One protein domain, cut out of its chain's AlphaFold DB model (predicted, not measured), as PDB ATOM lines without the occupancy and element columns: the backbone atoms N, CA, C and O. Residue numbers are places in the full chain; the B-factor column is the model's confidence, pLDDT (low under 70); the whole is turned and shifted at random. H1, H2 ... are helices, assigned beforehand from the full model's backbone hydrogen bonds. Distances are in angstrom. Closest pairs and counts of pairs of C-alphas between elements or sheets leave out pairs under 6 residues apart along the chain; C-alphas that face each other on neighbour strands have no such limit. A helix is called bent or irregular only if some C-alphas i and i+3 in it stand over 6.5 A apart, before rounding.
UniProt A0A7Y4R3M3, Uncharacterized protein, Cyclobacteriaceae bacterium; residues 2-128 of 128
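What this domain is: This is residues 2 to 128 of the 128 residues of an uncharacterized protein of Cyclobacteriaceae bacterium (UniProt A0A7Y4R3M3). Four helices, H1, H2, H3 and H6, form an up-and-down bundle, each running against the one before it in the chain; H6, the longest, runs along the length of the domain. The short helices H4 and H5 lie at one end of this bundle and touch no helix. The printed part has 127 residues with six named helices, in the order H1 to H6, and no named strand, and its class is all helix. It is compact, with a radius of gyration of the C-alphas of 15.7 A, yet elongated, spanning 48 by 29 by 19 A.

Where its parts are: H1, residues 2 to 18, begins at C-alpha 2, (-45.907, 41.531, 115.833), and is 24.2 A long. H2, residues 22 to 42, is 28.3 A long and irregular, C-alphas 26 and 29 being 7.2 A apart. H3, residues 45 to 67, is 23.9 A long and irregular, with 8.5 A between C-alphas 50 and 53 and a kink of 109 degrees near residue 52. H4 is residues 74 to 77 and H5 residues 81 to 88. H6, residues 99 to 126, is 40.7 A long and ends at C-alpha 126, (-28.229, 51.639, 118.446).

How they stand to each other: H1 and H2 form a helical hairpin but only just touch, with 3 pairs of C-alphas within 8 A, the closest Tyr 5 and Gly 42 at 7.3 A. H1 touches H3 at a shallow tilt of 21 degrees, the same way; their closest C-alphas, Ser 12 and Phe 63, are 4.8 A apart. H3 touches H6 at 13 degrees, opposite ways, closest at the C-alphas of Phe 65 and Leu 109, 5.7 A. H2 touches H6 with residues 34 to 41 alone, closest at the C-alphas of His 38 and Asp 117, 6.1 A. H1 and H6 are apart. Every O i to N i+4 pair is within hydrogen-bond range in H1 and H6, against 13 of 17 in H2, 13 of 19 in H3 and 2 of 4 in H5; H4 is too short for such a pair.

The domain as a whole: The C-alphas farthest apart, of Asp 91 and Ser 128, are 49.2 A apart. The printed part has no cut, and no link is long. Confidence is under 70 at residues 18 to 26, 69 to 99 and 128.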
ATOM      1  N   LYS A   2     -45.841  41.065 117.232       85.50
ATOM      2  CA  LYS A   2     -45.907  41.531 115.833       85.50
ATOM      3  C   LYS A   2     -47.339  41.591 115.286       85.50
ATOM      4  O   LYS A   2     -47.720  42.599 114.718       85.50
ATOM      5  N   ILE A   3     -48.139  40.552 115.535       87.25
ATOM      6  CA  ILE A   3     -49.554  40.511 115.128       87.25
ATOM      7  C   ILE A   3     -50.353  41.646 115.788       87.25
ATOM      8  O   ILE A   3     -50.979  42.429 115.090       87.25
ATOM      9  N   VAL A   4     -50.269  41.782 117.118       86.06
ATOM     10  CA  VAL A   4     -50.976  42.829 117.884       86.06
ATOM     11  C   VAL A   4     -50.616  44.236 117.397       86.06
ATOM     12  O   VAL A   4     -51.510  45.054 117.220       86.06
ATOM     13  N   TYR A   5     -49.331  44.493 117.125       90.94
ATOM     14  CA  TYR A   5     -48.855  45.759 116.563       90.94
ATOM     15  C   TYR A   5     -49.574  46.099 115.257       90.94
ATOM     16  O   TYR A   5     -50.145  47.174 115.125       90.94
ATOM     17  N   TRP A   6     -49.577  45.165 114.303       91.94
ATOM     18  CA  TRP A   6     -50.184  45.394 112.995       91.94
ATOM     19  C   TRP A   6     -51.707  45.478 113.061       91.94
ATOM     20  O   TRP A   6     -52.276  46.313 112.371       91.94
ATOM     21  N   ILE A   7     -52.363  44.680 113.909       89.75
ATOM     22  CA  ILE A   7     -53.816  44.767 114.108       89.75
ATOM     23  C   ILE A   7     -54.195  46.157 114.616       89.75
ATOM     24  O   ILE A   7     -55.022  46.824 114.003       89.75
ATOM     25  N   LEU A   8     -53.570  46.622 115.700       89.06
ATOM     26  CA  LEU A   8     -53.876  47.935 116.263       89.06
ATOM     27  C   LEU A   8     -53.473  49.072 115.319       89.06
ATOM     28  O   LEU A   8     -54.188  50.065 115.236       89.06
ATOM     29  N   PHE A   9     -52.388  48.924 114.557       91.81
ATOM     30  CA  PHE A   9     -52.027  49.891 113.523       91.81
ATOM     31  C   PHE A   9     -53.089  49.973 112.415       91.81
ATOM     32  O   PHE A   9     -53.524  51.067 112.067       91.81
ATOM     33  N   CYS A  10     -53.567  48.835 111.902       90.88
ATOM     34  CA  CYS A  10     -54.643  48.798 110.909       90.88
ATOM     35  C   CYS A  10     -55.952  49.378 111.460       90.88
ATOM     36  O   CYS A  10     -56.624  50.126 110.757       90.88
ATOM     37  N   LEU A  11     -56.292  49.084 112.719       86.94
ATOM     38  CA  LEU A  11     -57.446  49.685 113.394       86.94
ATOM     39  C   LEU A  11     -57.281  51.199 113.558       86.94
ATOM     40  O   LEU A  11     -58.239  51.936 113.358       86.94
ATOM     41  N   SER A  12     -56.068  51.671 113.853       88.31
ATOM     42  CA  SER A  12     -55.755  53.103 113.930       88.31
ATOM     43  C   SER A  12     -55.902  53.778 112.568       88.31
ATOM     44  O   SER A  12     -56.497  54.844 112.476       88.31
ATOM     45  N   LEU A  13     -55.422  53.153 111.487       88.25
ATOM     46  CA  LEU A  13     -55.616  53.657 110.124       88.25
ATOM     47  C   LEU A  13     -57.095  53.702 109.739       88.25
ATOM     48  O   LEU A  13     -57.552  54.712 109.214       88.25
ATOM     49  N   ALA A  14     -57.844  52.633 110.019       84.00
ATOM     50  CA  ALA A  14     -59.279  52.597 109.770       84.00
ATOM     51  C   ALA A  14     -59.998  53.702 110.554       84.00
ATOM     52  O   ALA A  14     -60.788  54.434 109.971       84.00
ATOM     53  N   ALA A  15     -59.668  53.884 111.836       79.94
ATOM     54  CA  ALA A  15     -60.207  54.963 112.653       79.94
ATOM     55  C   ALA A  15     -59.848  56.347 112.087       79.94
ATOM     56  O   ALA A  15     -60.732  57.185 111.966       79.94
ATOM     57  N   LEU A  16     -58.607  56.580 111.647       79.50
ATOM     58  CA  LEU A  16     -58.202  57.843 111.013       79.50
ATOM     59  C   LEU A  16     -58.958  58.120 109.705       79.50
ATOM     60  O   LEU A  16     -59.322  59.264 109.447       79.50
ATOM     61  N   ILE A  17     -59.207  57.092 108.886       77.94
ATOM     62  CA  ILE A  17     -59.985  57.216 107.641       77.94
ATOM     63  C   ILE A  17     -61.466  57.470 107.948       77.94
ATOM     64  O   ILE A  17     -62.079  58.340 107.337       77.94
ATOM     65  N   LEU A  18     -62.049  56.738 108.899       69.94
ATOM     66  CA  LEU A  18     -63.447  56.911 109.305       69.94
ATOM     67  C   LEU A  18     -63.686  58.265 109.988       69.94
ATOM     68  O   LEU A  18     -64.770  58.831 109.876       69.94
ATOM     69  N   ASN A  19     -62.665  58.802 110.655       66.69
ATOM     70  CA  ASN A  19     -62.691  60.111 111.296       66.69
ATOM     71  C   ASN A  19     -62.194  61.244 110.384       66.69
ATOM     72  O   ASN A  19     -62.055  62.364 110.863       66.69
ATOM     73  N   PHE A  20     -61.945  60.999 109.092       63.22
ATOM     74  CA  PHE A  20     -61.368  61.987 108.176       63.22
ATOM     75  C   PHE A  20     -62.256  63.239 108.045       63.22
ATOM     76  O   PHE A  20     -63.323  63.209 107.435       63.22
ATOM     77  N   GLY A  21     -61.815  64.355 108.636       60.38
ATOM     78  CA  GLY A  21     -62.476  65.662 108.582       60.38
ATOM     79  C   GLY A  21     -61.504  66.824 108.344       60.38
ATOM     80  O   GLY A  21     -60.309  66.627 108.129       60.38
ATOM     81  N   LEU A  22     -62.005  68.067 108.378       55.09
ATOM     82  CA  LEU A  22     -61.229  69.281 108.055       55.09
ATOM     83  C   LEU A  22     -59.955  69.451 108.909       55.09
ATOM     84  O   LEU A  22     -58.933  69.910 108.402       55.09
ATOM     85  N   GLY A  23     -59.979  69.036 110.180       56.72
ATOM     86  CA  GLY A  23     -58.801  69.059 111.061       56.72
ATOM     87  C   GLY A  23     -57.717  68.063 110.640       56.72
ATOM     88  O   GLY A  23     -56.535  68.396 110.676       56.72
ATOM     89  N   LEU A  24     -58.103  66.891 110.127       60.97
ATOM     90  CA  LEU A  24     -57.192  65.910 109.525       60.97
ATOM     91  C   LEU A  24     -56.586  66.402 108.204       60.97
ATOM     92  O   LEU A  24     -55.445  66.063 107.908       60.97
ATOM     93  N   ILE A  25     -57.288  67.245 107.441       64.94
ATOM     94  CA  ILE A  25     -56.727  67.889 106.240       64.94
ATOM     95  C   ILE A  25     -55.657  68.919 106.634       64.94
ATOM     96  O   ILE A  25     -54.574  68.928 106.050       64.94
ATOM     97  N   GLY A  26     -55.916  69.733 107.664       65.19
ATOM     98  CA  GLY A  26     -54.945  70.703 108.186       65.19
ATOM     99  C   GLY A  26     -53.718  70.055 108.843       65.19
ATOM    100  O   GLY A  26     -52.592  70.501 108.632       65.19
ATOM    101  N   PHE A  27     -53.911  68.964 109.593       71.19
ATOM    102  CA  PHE A  27     -52.827  68.222 110.251       71.19
ATOM    103  C   PHE A  27     -52.227  67.097 109.406       71.19
ATOM    104  O   PHE A  27     -51.228  66.501 109.813       71.19
ATOM    105  N   GLY A  28     -52.782  66.809 108.229       73.56
ATOM    106  CA  GLY A  28     -52.368  65.684 107.394       73.56
ATOM    107  C   GLY A  28     -50.876  65.713 107.080       73.56
ATOM    108  O   GLY A  28     -50.204  64.688 107.186       73.56
ATOM    109  N   ILE A  29     -50.327  66.905 106.821       79.56
ATOM    110  CA  ILE A  29     -48.894  67.100 106.563       79.56
ATOM    111  C   ILE A  29     -47.998  66.656 107.731       79.56
ATOM    112  O   ILE A  29     -46.869  66.236 107.503       79.56
ATOM    113  N   PHE A  30     -48.500  66.694 108.968       83.31
ATOM    114  CA  PHE A  30     -47.783  66.247 110.166       83.31
ATOM    115  C   PHE A  30     -48.079  64.783 110.515       83.31
ATOM    116  O   PHE A  30     -47.195  64.064 110.984       83.31
ATOM    117  N   ILE A  31     -49.299  64.313 110.246       84.94
ATOM    118  CA  ILE A  31     -49.728  62.937 110.527       84.94
ATOM    119  C   ILE A  31     -49.051  61.944 109.577       84.94
ATOM    120  O   ILE A  31     -48.570  60.908 110.031       84.94
ATOM    121  N   PHE A  32     -48.944  62.257 108.283       87.31
ATOM    122  CA  PHE A  32     -48.329  61.357 107.300       87.31
ATOM    123  C   PHE A  32     -46.878  60.973 107.646       87.31
ATOM    124  O   PHE A  32     -46.587  59.774 107.696       87.31
ATOM    125  N   PRO A  33     -45.962  61.920 107.941       90.00
ATOM    126  CA  PRO A  33     -44.605  61.590 108.374       90.00
ATOM    127  C   PRO A  33     -44.563  60.710 109.626       90.00
ATOM    128  O   PRO A  33     -43.748  59.789 109.702       90.00
ATOM    129  N   MET A  34     -45.457  60.959 110.588       91.69
ATOM    130  CA  MET A  34     -45.562  60.154 111.805       91.69
ATOM    131  C   MET A  34     -45.993  58.713 111.484       91.69
ATOM    132  O   MET A  34     -45.331  57.774 111.922       91.69
ATOM    133  N   LEU A  35     -47.005  58.520 110.631       92.50
ATOM    134  CA  LEU A  35     -47.441  57.186 110.198       92.50
ATOM    135  C   LEU A  35     -46.333  56.428 109.452       92.50
ATOM    136  O   LEU A  35     -46.133  55.237 109.689       92.50
ATOM    137  N   ILE A  36     -45.574  57.108 108.587       93.75
ATOM    138  CA  ILE A  36     -44.426  56.510 107.887       93.75
ATOM    139  C   ILE A  36     -43.361  56.057 108.891       93.75
ATOM    140  O   ILE A  36     -42.833  54.944 108.778       93.75
ATOM    141  N   LEU A  37     -43.048  56.892 109.888       93.38
ATOM    142  CA  LEU A  37     -42.090  56.550 110.936       93.38
ATOM    143  C   LEU A  37     -42.564  55.326 111.733       93.38
ATOM    144  O   LEU A  37     -41.781  54.395 111.937       93.38
ATOM    145  N   HIS A  38     -43.848  55.283 112.086       94.94
ATOM    146  CA  HIS A  38     -44.458  54.171 112.806       94.94
ATOM    147  C   HIS A  38     -44.440  52.863 111.994       94.94
ATOM    148  O   HIS A  38     -44.040  51.816 112.502       94.94
ATOM    149  N   ILE A  39     -44.769  52.895 110.697       94.81
ATOM    150  CA  ILE A  39     -44.633  51.722 109.809       94.81
ATOM    151  C   ILE A  39     -43.178  51.254 109.772       94.81
ATOM    152  O   ILE A  39     -42.892  50.063 109.913       94.81
ATOM    153  N   SER A  40     -42.241  52.190 109.609       93.56
ATOM    154  CA  SER A  40     -40.815  51.883 109.527       93.56
ATOM    155  C   SER A  40     -40.292  51.217 110.806       93.56
ATOM    156  O   SER A  40     -39.499  50.274 110.730       93.56
ATOM    157  N   ASN A  41     -40.776  51.653 111.972       92.62
ATOM    158  CA  ASN A  41     -40.513  51.014 113.260       92.62
ATOM    159  C   ASN A  41     -41.120  49.596 113.314       92.62
ATOM    160  O   ASN A  41     -40.432  48.642 113.688       92.62
ATOM    161  N   GLY A  42     -42.360  49.433 112.844       90.31
ATOM    162  CA  GLY A  42     -43.075  48.152 112.768       90.31
ATOM    163  C   GLY A  42     -42.364  47.086 111.928       90.31
ATOM    164  O   GLY A  42     -42.300  45.911 112.302       90.31
ATOM    165  N   LEU A  43     -41.742  47.486 110.817       92.38
ATOM    166  CA  LEU A  43     -40.957  46.583 109.965       92.38
ATOM    167  C   LEU A  43     -39.709  46.024 110.668       92.38
ATOM    168  O   LEU A  43     -39.194  44.979 110.271       92.38
ATOM    169  N   ARG A  44     -39.234  46.682 111.733       90.88
ATOM    170  CA  ARG A  44     -38.012  46.326 112.474       90.88
ATOM    171  C   ARG A  44     -38.294  45.822 113.894       90.88
ATOM    172  O   ARG A  44     -37.383  45.776 114.718       90.88
ATOM    173  N   LEU A  45     -39.523  45.373 114.165       87.75
ATOM    174  CA  LEU A  45     -39.954  44.860 115.474       87.75
ATOM    175  C   LEU A  45     -39.071  43.744 116.049       87.75
ATOM    176  O   LEU A  45     -38.968  43.630 117.266       87.75
ATOM    177  N   SER A  46     -38.420  42.935 115.207       87.06
ATOM    178  CA  SER A  46     -37.511  41.874 115.665       87.06
ATOM    179  C   SER A  46     -36.324  42.405 116.474       87.06
ATOM    180  O   SER A  46     -35.828  41.699 117.345       87.06
ATOM    181  N   LYS A  47     -35.903  43.656 116.238       85.19
ATOM    182  CA  LYS A  47     -34.818  44.321 116.977       85.19
ATOM    183  C   LYS A  47     -35.261  44.906 118.325       85.19
ATOM    184  O   LYS A  47     -34.435  45.399 119.078       85.19
ATOM    185  N   LEU A  48     -36.561  44.875 118.627       85.00
ATOM    186  CA  LEU A  48     -37.166  45.517 119.800       85.00
ATOM    187  C   LEU A  48     -37.682  44.506 120.829       85.00
ATOM    188  O   LEU A  48     -38.554  44.830 121.637       85.00
ATOM    189  N   ASN A  49     -37.156  43.279 120.814       82.44
ATOM    190  CA  ASN A  49     -37.606  42.221 121.717       82.44
ATOM    191  C   ASN A  49     -37.455  42.589 123.199       82.44
ATOM    192  O   ASN A  49     -38.319  42.207 123.978       82.44
ATOM    193  N   ASP A  50     -36.458  43.387 123.578       86.50
ATOM    194  CA  ASP A  50     -36.275  43.808 124.978       86.50
ATOM    195  C   ASP A  50     -37.090  45.060 125.345       86.50
ATOM    196  O   ASP A  50     -37.260  45.388 126.514       86.50
ATOM    197  N   HIS A  51     -37.670  45.740 124.352       88.38
ATOM    198  CA  HIS A  51     -38.371  47.018 124.512       88.38
ATOM    199  C   HIS A  51     -39.879  46.888 124.239       88.38
ATOM    200  O   HIS A  51     -40.528  47.813 123.746       88.38
ATOM    201  N   LYS A  52     -40.456  45.726 124.576       86.75
ATOM    202  CA  LYS A  52     -41.856  45.367 124.279       86.75
ATOM    203  C   LYS A  52     -42.871  46.378 124.798       86.75
ATOM    204  O   LYS A  52     -43.821  46.711 124.099       86.75
ATOM    205  N   VAL A  53     -42.651  46.879 126.010       88.81
ATOM    206  CA  VAL A  53     -43.554  47.833 126.664       88.81
ATOM    207  C   VAL A  53     -43.612  49.148 125.889       88.81
ATOM    208  O   VAL A  53     -44.701  49.639 125.615       88.81
ATOM    209  N   ALA A  54     -42.464  49.679 125.455       89.56
ATOM    210  CA  ALA A  54     -42.411  50.915 124.672       89.56
ATOM    211  C   ALA A  54     -43.152  50.775 123.333       89.56
ATOM    212  O   ALA A  54     -43.873  51.680 122.923       89.56
ATOM    213  N   VAL A  55     -43.022  49.614 122.685       91.06
ATOM    214  CA  VAL A  55     -43.754  49.292 121.454       91.06
ATOM    215  C   VAL A  55     -45.261  49.243 121.703       91.06
ATOM    216  O   VAL A  55     -46.020  49.835 120.945       91.06
ATOM    217  N   ILE A  56     -45.707  48.563 122.764       90.44
ATOM    218  CA  ILE A  56     -47.134  48.467 123.102       90.44
ATOM    219  C   ILE A  56     -47.709  49.853 123.394       90.44
ATOM    220  O   ILE A  56     -48.742  50.204 122.832       90.44
ATOM    221  N   LEU A  57     -47.027  50.657 124.215       92.75
ATOM    222  CA  LEU A  57     -47.459  52.018 124.539       92.75
ATOM    223  C   LEU A  57     -47.539  52.903 123.293       92.75
ATOM    224  O   LEU A  57     -48.514  53.628 123.132       92.75
ATOM    225  N   SER A  58     -46.566  52.798 122.385       94.12
ATOM    226  CA  SER A  58     -46.577  53.539 121.121       94.12
ATOM    227  C   SER A  58     -47.780  53.178 120.247       94.12
ATOM    228  O   SER A  58     -48.423  54.057 119.684       94.12
ATOM    229  N   VAL A  59     -48.133  51.897 120.158       92.88
ATOM    230  CA  VAL A  59     -49.279  51.460 119.351       92.88
ATOM    231  C   VAL A  59     -50.609  51.844 120.000       92.88
ATOM    232  O   VAL A  59     -51.528  52.285 119.315       92.88
ATOM    233  N   VAL A  60     -50.720  51.701 121.324       92.69
ATOM    234  CA  VAL A  60     -51.921  52.098 122.073       92.69
ATOM    235  C   VAL A  60     -52.133  53.607 121.994       92.69
ATOM    236  O   VAL A  60     -53.262  54.048 121.817       92.69
ATOM    237  N   ASN A  61     -51.065  54.400 122.072       93.38
ATOM    238  CA  ASN A  61     -51.148  55.850 121.946       93.38
ATOM    239  C   ASN A  61     -51.550  56.283 120.531       93.38
ATOM    240  O   ASN A  61     -52.386  57.172 120.400       93.38
ATOM    241  N   LEU A  62     -51.031  55.633 119.483       91.12
ATOM    242  CA  LEU A  62     -51.472  55.891 118.110       91.12
ATOM    243  C   LEU A  62     -52.954  55.556 117.927       91.12
ATOM    244  O   LEU A  62     -53.677  56.311 117.282       91.12
ATOM    245  N   PHE A  63     -53.412  54.455 118.521       88.81
ATOM    246  CA  PHE A  63     -54.819  54.078 118.488       88.81
ATOM    247  C   PHE A  63     -55.690  55.079 119.252       88.81
ATOM    248  O   PHE A  63     -56.687  55.549 118.717       88.81
ATOM    249  N   ALA A  64     -55.281  55.485 120.455       87.12
ATOM    250  CA  ALA A  64     -55.965  56.517 121.226       87.12
ATOM    251  C   ALA A  64     -56.023  57.850 120.468       87.12
ATOM    252  O   ALA A  64     -57.073  58.478 120.432       87.12
ATOM    253  N   PHE A  65     -54.931  58.246 119.809       86.56
ATOM    254  CA  PHE A  65     -54.888  59.413 118.927       86.56
ATOM    255  C   PHE A  65     -55.862  59.274 117.751       86.56
ATOM    256  O   PHE A  65     -56.607  60.200 117.462       86.56
ATOM    257  N   ALA A  66     -55.900  58.115 117.094       82.62
ATOM    258  CA  ALA A  66     -56.815  57.859 115.985       82.62
ATOM    259  C   ALA A  66     -58.298  57.879 116.404       82.62
ATOM    260  O   ALA A  66     -59.164  58.212 115.593       82.62
ATOM    261  N   LEU A  67     -58.585  57.524 117.662       77.75
ATOM    262  CA  LEU A  67     -59.914  57.618 118.270       77.75
ATOM    263  C   LEU A  67     -60.257  59.051 118.712       77.75
ATOM    264  O   LEU A  67     -61.403  59.478 118.572       77.75
ATOM    265  N   LEU A  68     -59.276  59.798 119.231       73.25
ATOM    266  CA  LEU A  68     -59.401  61.202 119.626       73.25
ATOM    267  C   LEU A  68     -59.314  62.106 118.394       73.25
ATOM    268  O   LEU A  68     -58.268  62.631 118.030       73.25
ATOM    269  N   ARG A  69     -60.462  62.270 117.741       65.06
ATOM    270  CA  ARG A  69     -60.650  63.076 116.533       65.06
ATOM    271  C   ARG A  69     -60.207  64.546 116.738       65.06
ATOM    272  O   ARG A  69     -60.818  65.235 117.554       65.06
ATOM    273  N   PRO A  70     -59.219  65.080 115.989       52.34
ATOM    274  CA  PRO A  70     -58.804  66.488 116.058       52.34
ATOM    275  C   PRO A  70     -59.726  67.443 115.272       52.34
ATOM    276  O   PRO A  70     -59.304  68.502 114.808       52.34
ATOM    277  N   ASP A  71     -60.991  67.096 115.081       49.62
ATOM    278  CA  ASP A  71     -61.867  67.832 114.188       49.62
ATOM    279  C   ASP A  71     -63.273  67.934 114.764       49.62
ATOM    280  O   ASP A  71     -63.994  66.948 114.915       49.62
ATOM    281  N   GLY A  72     -63.692  69.180 115.009       44.72
ATOM    282  CA  GLY A  72     -65.055  69.579 115.366       44.72
ATOM    283  C   GLY A  72     -66.115  69.260 114.301       44.72
ATOM    284  O   GLY A  72     -67.186  69.852 114.311       44.72
ATOM    285  N   VAL A  73     -65.850  68.321 113.390       43.12
ATOM    286  CA  VAL A  73     -66.749  67.851 112.327       43.12
ATOM    287  C   VAL A  73     -67.901  66.994 112.875       43.12
ATOM    288  O   VAL A  73     -68.884  66.800 112.166       43.12
ATOM    289  N   HIS A  74     -67.895  66.610 114.162       46.47
ATOM    290  CA  HIS A  74     -69.148  66.208 114.829       46.47
ATOM    291  C   HIS A  74     -70.247  67.281 114.686       46.47
ATOM    292  O   HIS A  74     -71.415  66.923 114.600       46.47
ATOM    293  N   ALA A  75     -69.885  68.568 114.567       42.94
ATOM    294  CA  ALA A  75     -70.832  69.652 114.302       42.94
ATOM    295  C   ALA A  75     -71.456  69.609 112.894       42.94
ATOM    296  O   ALA A  75     -72.487  70.236 112.672       42.94
ATOM    297  N   MET A  76     -70.824  68.925 111.931       40.50
ATOM    298  CA  MET A  76     -71.229  68.950 110.520       40.50
ATOM    299  C   MET A  76     -71.774  67.622 109.993       40.50
ATOM    300  O   MET A  76     -72.601  67.652 109.088       40.50
ATOM    301  N   THR A  77     -71.329  66.469 110.505       45.16
ATOM    302  CA  THR A  77     -71.698  65.168 109.912       45.16
ATOM    303  C   THR A  77     -72.446  64.219 110.840       45.16
ATOM    304  O   THR A  77     -72.909  63.193 110.354       45.16
ATOM    305  N   GLY A  78     -72.543  64.501 112.148       49.34
ATOM    306  CA  GLY A  78     -73.186  63.600 113.122       49.34
ATOM    307  C   GLY A  78     -72.556  62.201 113.229       49.34
ATOM    308  O   GLY A  78     -73.074  61.352 113.937       49.34
ATOM    309  N   ASN A  79     -71.438  61.957 112.540       45.09
ATOM    310  CA  ASN A  79     -70.822  60.643 112.392       45.09
ATOM    311  C   ASN A  79     -69.389  60.702 112.931       45.09
ATOM    312  O   ASN A  79     -68.547  61.427 112.390       45.09
ATOM    313  N   GLY A  80     -69.125  59.963 114.009       50.22
ATOM    314  CA  GLY A  80     -67.840  59.848 114.713       50.22
ATOM    315  C   GLY A  80     -67.971  58.905 115.916       50.22
ATOM    316  O   GLY A  80     -68.869  58.077 115.900       50.22
ATOM    317  N   LEU A  81     -67.122  59.002 116.951       44.62
ATOM    318  CA  LEU A  81     -67.142  58.126 118.144       44.62
ATOM    319  C   LEU A  81     -68.547  57.927 118.766       44.62
ATOM    320  O   LEU A  81     -68.784  56.856 119.316       44.62
ATOM    321  N   SER A  82     -69.483  58.880 118.613       47.34
ATOM    322  CA  SER A  82     -70.896  58.659 118.962       47.34
ATOM    323  C   SER A  82     -71.501  57.498 118.170       47.34
ATOM    324  O   SER A  82     -72.015  56.596 118.782       47.34
ATOM    325  N   ALA A  83     -71.308  57.361 116.860       43.44
ATOM    326  CA  ALA A  83     -71.888  56.268 116.070       43.44
ATOM    327  C   ALA A  83     -71.420  54.854 116.486       43.44
ATOM    328  O   ALA A  83     -72.140  53.882 116.272       43.44
ATOM    329  N   LEU A  84     -70.222  54.716 117.073       49.50
ATOM    330  CA  LEU A  84     -69.729  53.445 117.629       49.50
ATOM    331  C   LEU A  84     -70.131  53.249 119.101       49.50
ATOM    332  O   LEU A  84     -70.332  52.110 119.514       49.50
ATOM    333  N   LEU A  85     -70.253  54.326 119.881       47.31
ATOM    334  CA  LEU A  85     -70.721  54.298 121.274       47.31
ATOM    335  C   LEU A  85     -72.251  54.163 121.373       47.31
ATOM    336  O   LEU A  85     -72.730  53.391 122.198       47.31
ATOM    337  N   ASP A  86     -72.995  54.795 120.468       48.69
ATOM    338  CA  ASP A  86     -74.435  54.659 120.216       48.69
ATOM    339  C   ASP A  86     -74.769  53.206 119.852       48.69
ATOM    340  O   ASP A  86     -75.778  52.662 120.292       48.69
ATOM    341  N   LEU A  87     -73.872  52.520 119.129       50.09
ATOM    342  CA  LEU A  87     -74.001  51.092 118.814       50.09
ATOM    343  C   LEU A  87     -73.913  50.188 120.061       50.09
ATOM    344  O   LEU A  87     -74.375  49.049 120.033       50.09
ATOM    345  N   VAL A  88     -73.311  50.690 121.146       52.03
ATOM    346  CA  VAL A  88     -73.135  50.016 122.446       52.03
ATOM    347  C   VAL A  88     -74.017  50.669 123.534       52.03
ATOM    348  O   VAL A  88     -73.976  50.264 124.693       52.03
ATOM    349  N   GLY A  89     -74.866  51.643 123.173       42.41
ATOM    350  CA  GLY A  89     -75.828  52.294 124.069       42.41
ATOM    351  C   GLY A  89     -75.238  53.318 125.044       42.41
ATOM    352  O   GLY A  89     -75.854  53.607 126.068       42.41
ATOM    353  N   ILE A  90     -74.046  53.852 124.768       51.28
ATOM    354  CA  ILE A  90     -73.443  54.934 125.552       51.28
ATOM    355  C   ILE A  90     -73.718  56.252 124.820       51.28
ATOM    356  O   ILE A  90     -73.028  56.557 123.850       51.28
ATOM    357  N   ASP A  91     -74.690  57.032 125.307       48.19
ATOM    358  CA  ASP A  91     -75.006  58.384 124.813       48.19
ATOM    359  C   ASP A  91     -73.841  59.350 125.113       48.19
ATOM    360  O   ASP A  91     -73.819  60.087 126.098       48.19
ATOM    361  N   GLY A  92     -72.824  59.323 124.253       47.88
ATOM    362  CA  GLY A  92     -71.701  60.260 124.223       47.88
ATOM    363  C   GLY A  92     -71.965  61.409 123.254       47.88
ATOM    364  O   GLY A  92     -71.127  61.691 122.397       47.88
ATOM    365  N   GLY A  93     -73.161  62.002 123.329       47.34
ATOM    366  CA  GLY A  93     -73.622  63.037 122.406       47.34
ATOM    367  C   GLY A  93     -72.650  64.217 122.297       47.34
ATOM    368  O   GLY A  93     -72.015  64.625 123.269       47.34
ATOM    369  N   TYR A  94     -72.535  64.773 121.091       51.94
ATOM    370  CA  TYR A  94     -71.687  65.928 120.797       51.94
ATOM    371  C   TYR A  94     -71.979  67.113 121.732       51.94
ATOM    372  O   TYR A  94     -73.086  67.650 121.736       51.94
ATOM    373  N   ASN A  95     -70.951  67.572 122.452       58.12
ATOM    374  CA  ASN A  95     -70.964  68.831 123.185       58.12
ATOM    375  C   ASN A  95     -69.971  69.807 122.541       58.12
ATOM    376  O   ASN A  95     -68.759  69.578 122.528       58.12
ATOM    377  N   SER A  96     -70.479  70.917 122.004       56.81
ATOM    378  CA  SER A  96     -69.656  71.951 121.368       56.81
ATOM    379  C   SER A  96     -68.659  72.604 122.332       56.81
ATOM    380  O   SER A  96     -67.629  73.106 121.880       56.81
ATOM    381  N   ALA A  97     -68.909  72.541 123.646       64.62
ATOM    382  CA  ALA A  97     -67.992  73.040 124.669       64.62
ATOM    383  C   ALA A  97     -66.689  72.220 124.766       64.62
ATOM    384  O   ALA A  97     -65.642  72.776 125.100       64.62
ATOM    385  N   ASP A  98     -66.723  70.932 124.407       65.62
ATOM    386  CA  ASP A  98     -65.603  70.003 124.618       65.62
ATOM    387  C   ASP A  98     -64.699  69.847 123.382       65.62
ATOM    388  O   ASP A  98     -63.627  69.244 123.457       65.62
ATOM    389  N   VAL A  99     -65.069  70.437 122.239       67.12
ATOM    390  CA  VAL A  99     -64.314  70.343 120.972       67.12
ATOM    391  C   VAL A  99     -62.862  70.797 121.134       67.12
ATOM    392  O   VAL A  99     -61.945  70.130 120.655       67.12
ATOM    393  N   ASN A 100     -62.640  71.903 121.848       70.88
ATOM    394  CA  ASN A 100     -61.295  72.428 122.098       70.88
ATOM    395  C   ASN A 100     -60.474  71.502 123.007       70.88
ATOM    396  O   ASN A 100     -59.260  71.392 122.838       70.88
ATOM    397  N   LEU A 101     -61.131  70.819 123.948       74.38
ATOM    398  CA  LEU A 101     -60.488  69.885 124.866       74.38
ATOM    399  C   LEU A 101     -60.053  68.612 124.131       74.38
ATOM    400  O   LEU A 101     -58.910  68.184 124.281       74.38
ATOM    401  N   TYR A 102     -60.914  68.059 123.272       73.75
ATOM    402  CA  TYR A 102     -60.569  66.909 122.432       73.75
ATOM    403  C   TYR A 102     -59.484  67.236 121.406       73.75
ATOM    404  O   TYR A 102     -58.555  66.449 121.231       73.75
ATOM    405  N   PHE A 103     -59.544  68.417 120.787       75.62
ATOM    406  CA  PHE A 103     -58.492  68.887 119.891       75.62
ATOM    407  C   PHE A 103     -57.145  69.027 120.615       75.62
ATOM    408  O   PHE A 103     -56.133  68.501 120.154       75.62
ATOM    409  N   GLY A 104     -57.133  69.662 121.793       78.69
ATOM    410  CA  GLY A 104     -55.937  69.776 122.627       78.69
ATOM    411  C   GLY A 104     -55.376  68.411 123.042       78.69
ATOM    412  O   GLY A 104     -54.170  68.181 122.929       78.69
ATOM    413  N   ALA A 105     -56.240  67.478 123.450       81.81
ATOM    414  CA  ALA A 105     -55.847  66.110 123.779       81.81
ATOM    415  C   ALA A 105     -55.244  65.376 122.568       81.81
ATOM    416  O   ALA A 105     -54.202  64.733 122.703       81.81
ATOM    417  N   ALA A 106     -55.833  65.523 121.379       80.62
ATOM    418  CA  ALA A 106     -55.300  64.956 120.144       80.62
ATOM    419  C   ALA A 106     -53.914  65.530 119.803       80.62
ATOM    420  O   ALA A 106     -53.006  64.772 119.457       80.62
ATOM    421  N   CYS A 107     -53.696  66.839 119.976       84.38
ATOM    422  CA  CYS A 107     -52.378  67.459 119.807       84.38
ATOM    423  C   CYS A 107     -51.340  66.910 120.799       84.38
ATOM    424  O   CYS A 107     -50.203  66.625 120.413       84.38
ATOM    425  N   VAL A 108     -51.722  66.727 122.067       89.56
ATOM    426  CA  VAL A 108     -50.846  66.141 123.093       89.56
ATOM    427  C   VAL A 108     -50.487  64.699 122.738       89.56
ATOM    428  O   VAL A 108     -49.307  64.346 122.735       89.56
ATOM    429  N   LEU A 109     -51.473  63.877 122.370       90.56
ATOM    430  CA  LEU A 109     -51.240  62.489 121.968       90.56
ATOM    431  C   LEU A 109     -50.386  62.389 120.708       90.56
ATOM    432  O   LEU A 109     -49.520  61.519 120.642       90.56
ATOM    433  N   PHE A 110     -50.575  63.292 119.745       89.81
ATOM    434  CA  PHE A 110     -49.730  63.390 118.560       89.81
ATOM    435  C   PHE A 110     -48.270  63.670 118.935       89.81
ATOM    436  O   PHE A 110     -47.361  62.990 118.460       89.81
ATOM    437  N   PHE A 111     -48.029  64.636 119.826       91.81
ATOM    438  CA  PHE A 111     -46.674  64.963 120.261       91.81
ATOM    439  C   PHE A 111     -46.024  63.802 121.024       91.81
ATOM    440  O   PHE A 111     -44.872  63.446 120.765       91.81
ATOM    441  N   ILE A 112     -46.778  63.159 121.918       94.75
ATOM    442  CA  ILE A 112     -46.325  61.966 122.638       94.75
ATOM    443  C   ILE A 112     -46.008  60.836 121.648       94.75
ATOM    444  O   ILE A 112     -44.953  60.206 121.767       94.75
ATOM    445  N   GLN A 113     -46.851  60.628 120.629       94.88
ATOM    446  CA  GLN A 113     -46.625  59.634 119.579       94.88
ATOM    447  C   GLN A 113     -45.307  59.886 118.854       94.88
ATOM    448  O   GLN A 113     -44.484  58.980 118.730       94.88
ATOM    449  N   LEU A 114     -45.080  61.131 118.434       93.94
ATOM    450  CA  LEU A 114     -43.870  61.537 117.733       93.94
ATOM    451  C   LEU A 114     -42.615  61.268 118.579       93.94
ATOM    452  O   LEU A 114     -41.654  60.673 118.091       93.94
ATOM    453  N   VAL A 115     -42.630  61.642 119.864       95.56
ATOM    454  CA  VAL A 115     -41.511  61.381 120.783       95.56
ATOM    455  C   VAL A 115     -41.272  59.879 120.952       95.56
ATOM    456  O   VAL A 115     -40.119  59.441 120.929       95.56
ATOM    457  N   MET A 116     -42.330  59.078 121.102       95.25
ATOM    458  CA  MET A 116     -42.208  57.624 121.228       95.25
ATOM    459  C   MET A 116     -41.618  56.990 119.971       95.25
ATOM    460  O   MET A 116     -40.656  56.226 120.075       95.25
ATOM    461  N   ASP A 117     -42.125  57.341 118.790       94.12
ATOM    462  CA  ASP A 117     -41.634  56.791 117.529       94.12
ATOM    463  C   ASP A 117     -40.182  57.195 117.245       94.12
ATOM    464  O   ASP A 117     -39.395  56.358 116.790       94.12
ATOM    465  N   ILE A 118     -39.782  58.427 117.583       94.69
ATOM    466  CA  ILE A 118     -38.380  58.868 117.507       94.69
ATOM    467  C   ILE A 118     -37.505  58.066 118.477       94.69
ATOM    468  O   ILE A 118     -36.436  57.588 118.094       94.69
ATOM    469  N   ARG A 119     -37.937  57.872 119.729       93.69
ATOM    470  CA  ARG A 119     -37.165  57.083 120.704       93.69
ATOM    471  C   ARG A 119     -37.004  55.632 120.264       93.69
ATOM    472  O   ARG A 119     -35.891  55.111 120.311       93.69
ATOM    473  N   ILE A 120     -38.073  55.001 119.780       93.12
ATOM    474  CA  ILE A 120     -38.026  53.645 119.217       93.12
ATOM    475  C   ILE A 120     -37.049  53.598 118.037       93.12
ATOM    476  O   ILE A 120     -36.206  52.702 117.959       93.12
ATOM    477  N   ARG A 121     -37.090  54.602 117.156       93.81
ATOM    478  CA  ARG A 121     -36.183  54.709 116.010       93.81
ATOM    479  C   ARG A 121     -34.712  54.803 116.417       93.81
ATOM    480  O   ARG A 121     -33.870  54.170 115.773       93.81
ATOM    481  N   ILE A 122     -34.405  55.568 117.465       92.75
ATOM    482  CA  ILE A 122     -33.054  55.689 118.029       92.75
ATOM    483  C   ILE A 122     -32.593  54.342 118.592       92.75
ATOM    484  O   ILE A 122     -31.472  53.925 118.312       92.75
ATOM    485  N   ILE A 123     -33.452  53.633 119.332       91.81
ATOM    486  CA  ILE A 123     -33.139  52.297 119.866       91.81
ATOM    487  C   ILE A 123     -32.809  51.333 118.721       91.81
ATOM    488  O   ILE A 123     -31.772  50.677 118.756       91.81
ATOM    489  N   ILE A 124     -33.625  51.308 117.661       90.62
ATOM    490  CA  ILE A 124     -33.383  50.472 116.476       90.62
ATOM    491  C   ILE A 124     -32.000  50.736 115.856       90.62
ATOM    492  O   ILE A 124     -31.368  49.785 115.406       90.62
ATOM    493  N   HIS A 125     -31.555  51.998 115.799       89.25
ATOM    494  CA  HIS A 125     -30.243  52.366 115.242       89.25
ATOM    495  C   HIS A 125     -29.077  52.012 116.164       89.25
ATOM    496  O   HIS A 125     -27.990  51.745 115.679       89.25
ATOM    497  N   ARG A 126     -29.280  52.012 117.484       86.81
ATOM    498  CA  ARG A 126     -28.229  51.639 118.446       86.81
ATOM    499  C   ARG A 126     -27.999  50.131 118.525       86.81
ATOM    500  O   ARG A 126     -26.932  49.709 118.946       86.81
ATOM    501  N   VAL A 127     -29.008  49.342 118.161       81.81
ATOM    502  CA  VAL A 127     -28.973  47.870 118.184       81.81
ATOM    503  C   VAL A 127     -28.612  47.287 116.801       81.81
ATOM    504  O   VAL A 127     -28.465  46.075 116.667       81.81
ATOM    505  N   SER A 128     -28.500  48.115 115.750       67.25
ATOM    506  CA  SER A 128     -28.115  47.696 114.389       67.25
ATOM    507  C   SER A 128     -26.628  47.833 114.133       67.25
ATOM    508  O   SER A 128     -26.103  46.916 113.475       67.25
TER     509      SER A 128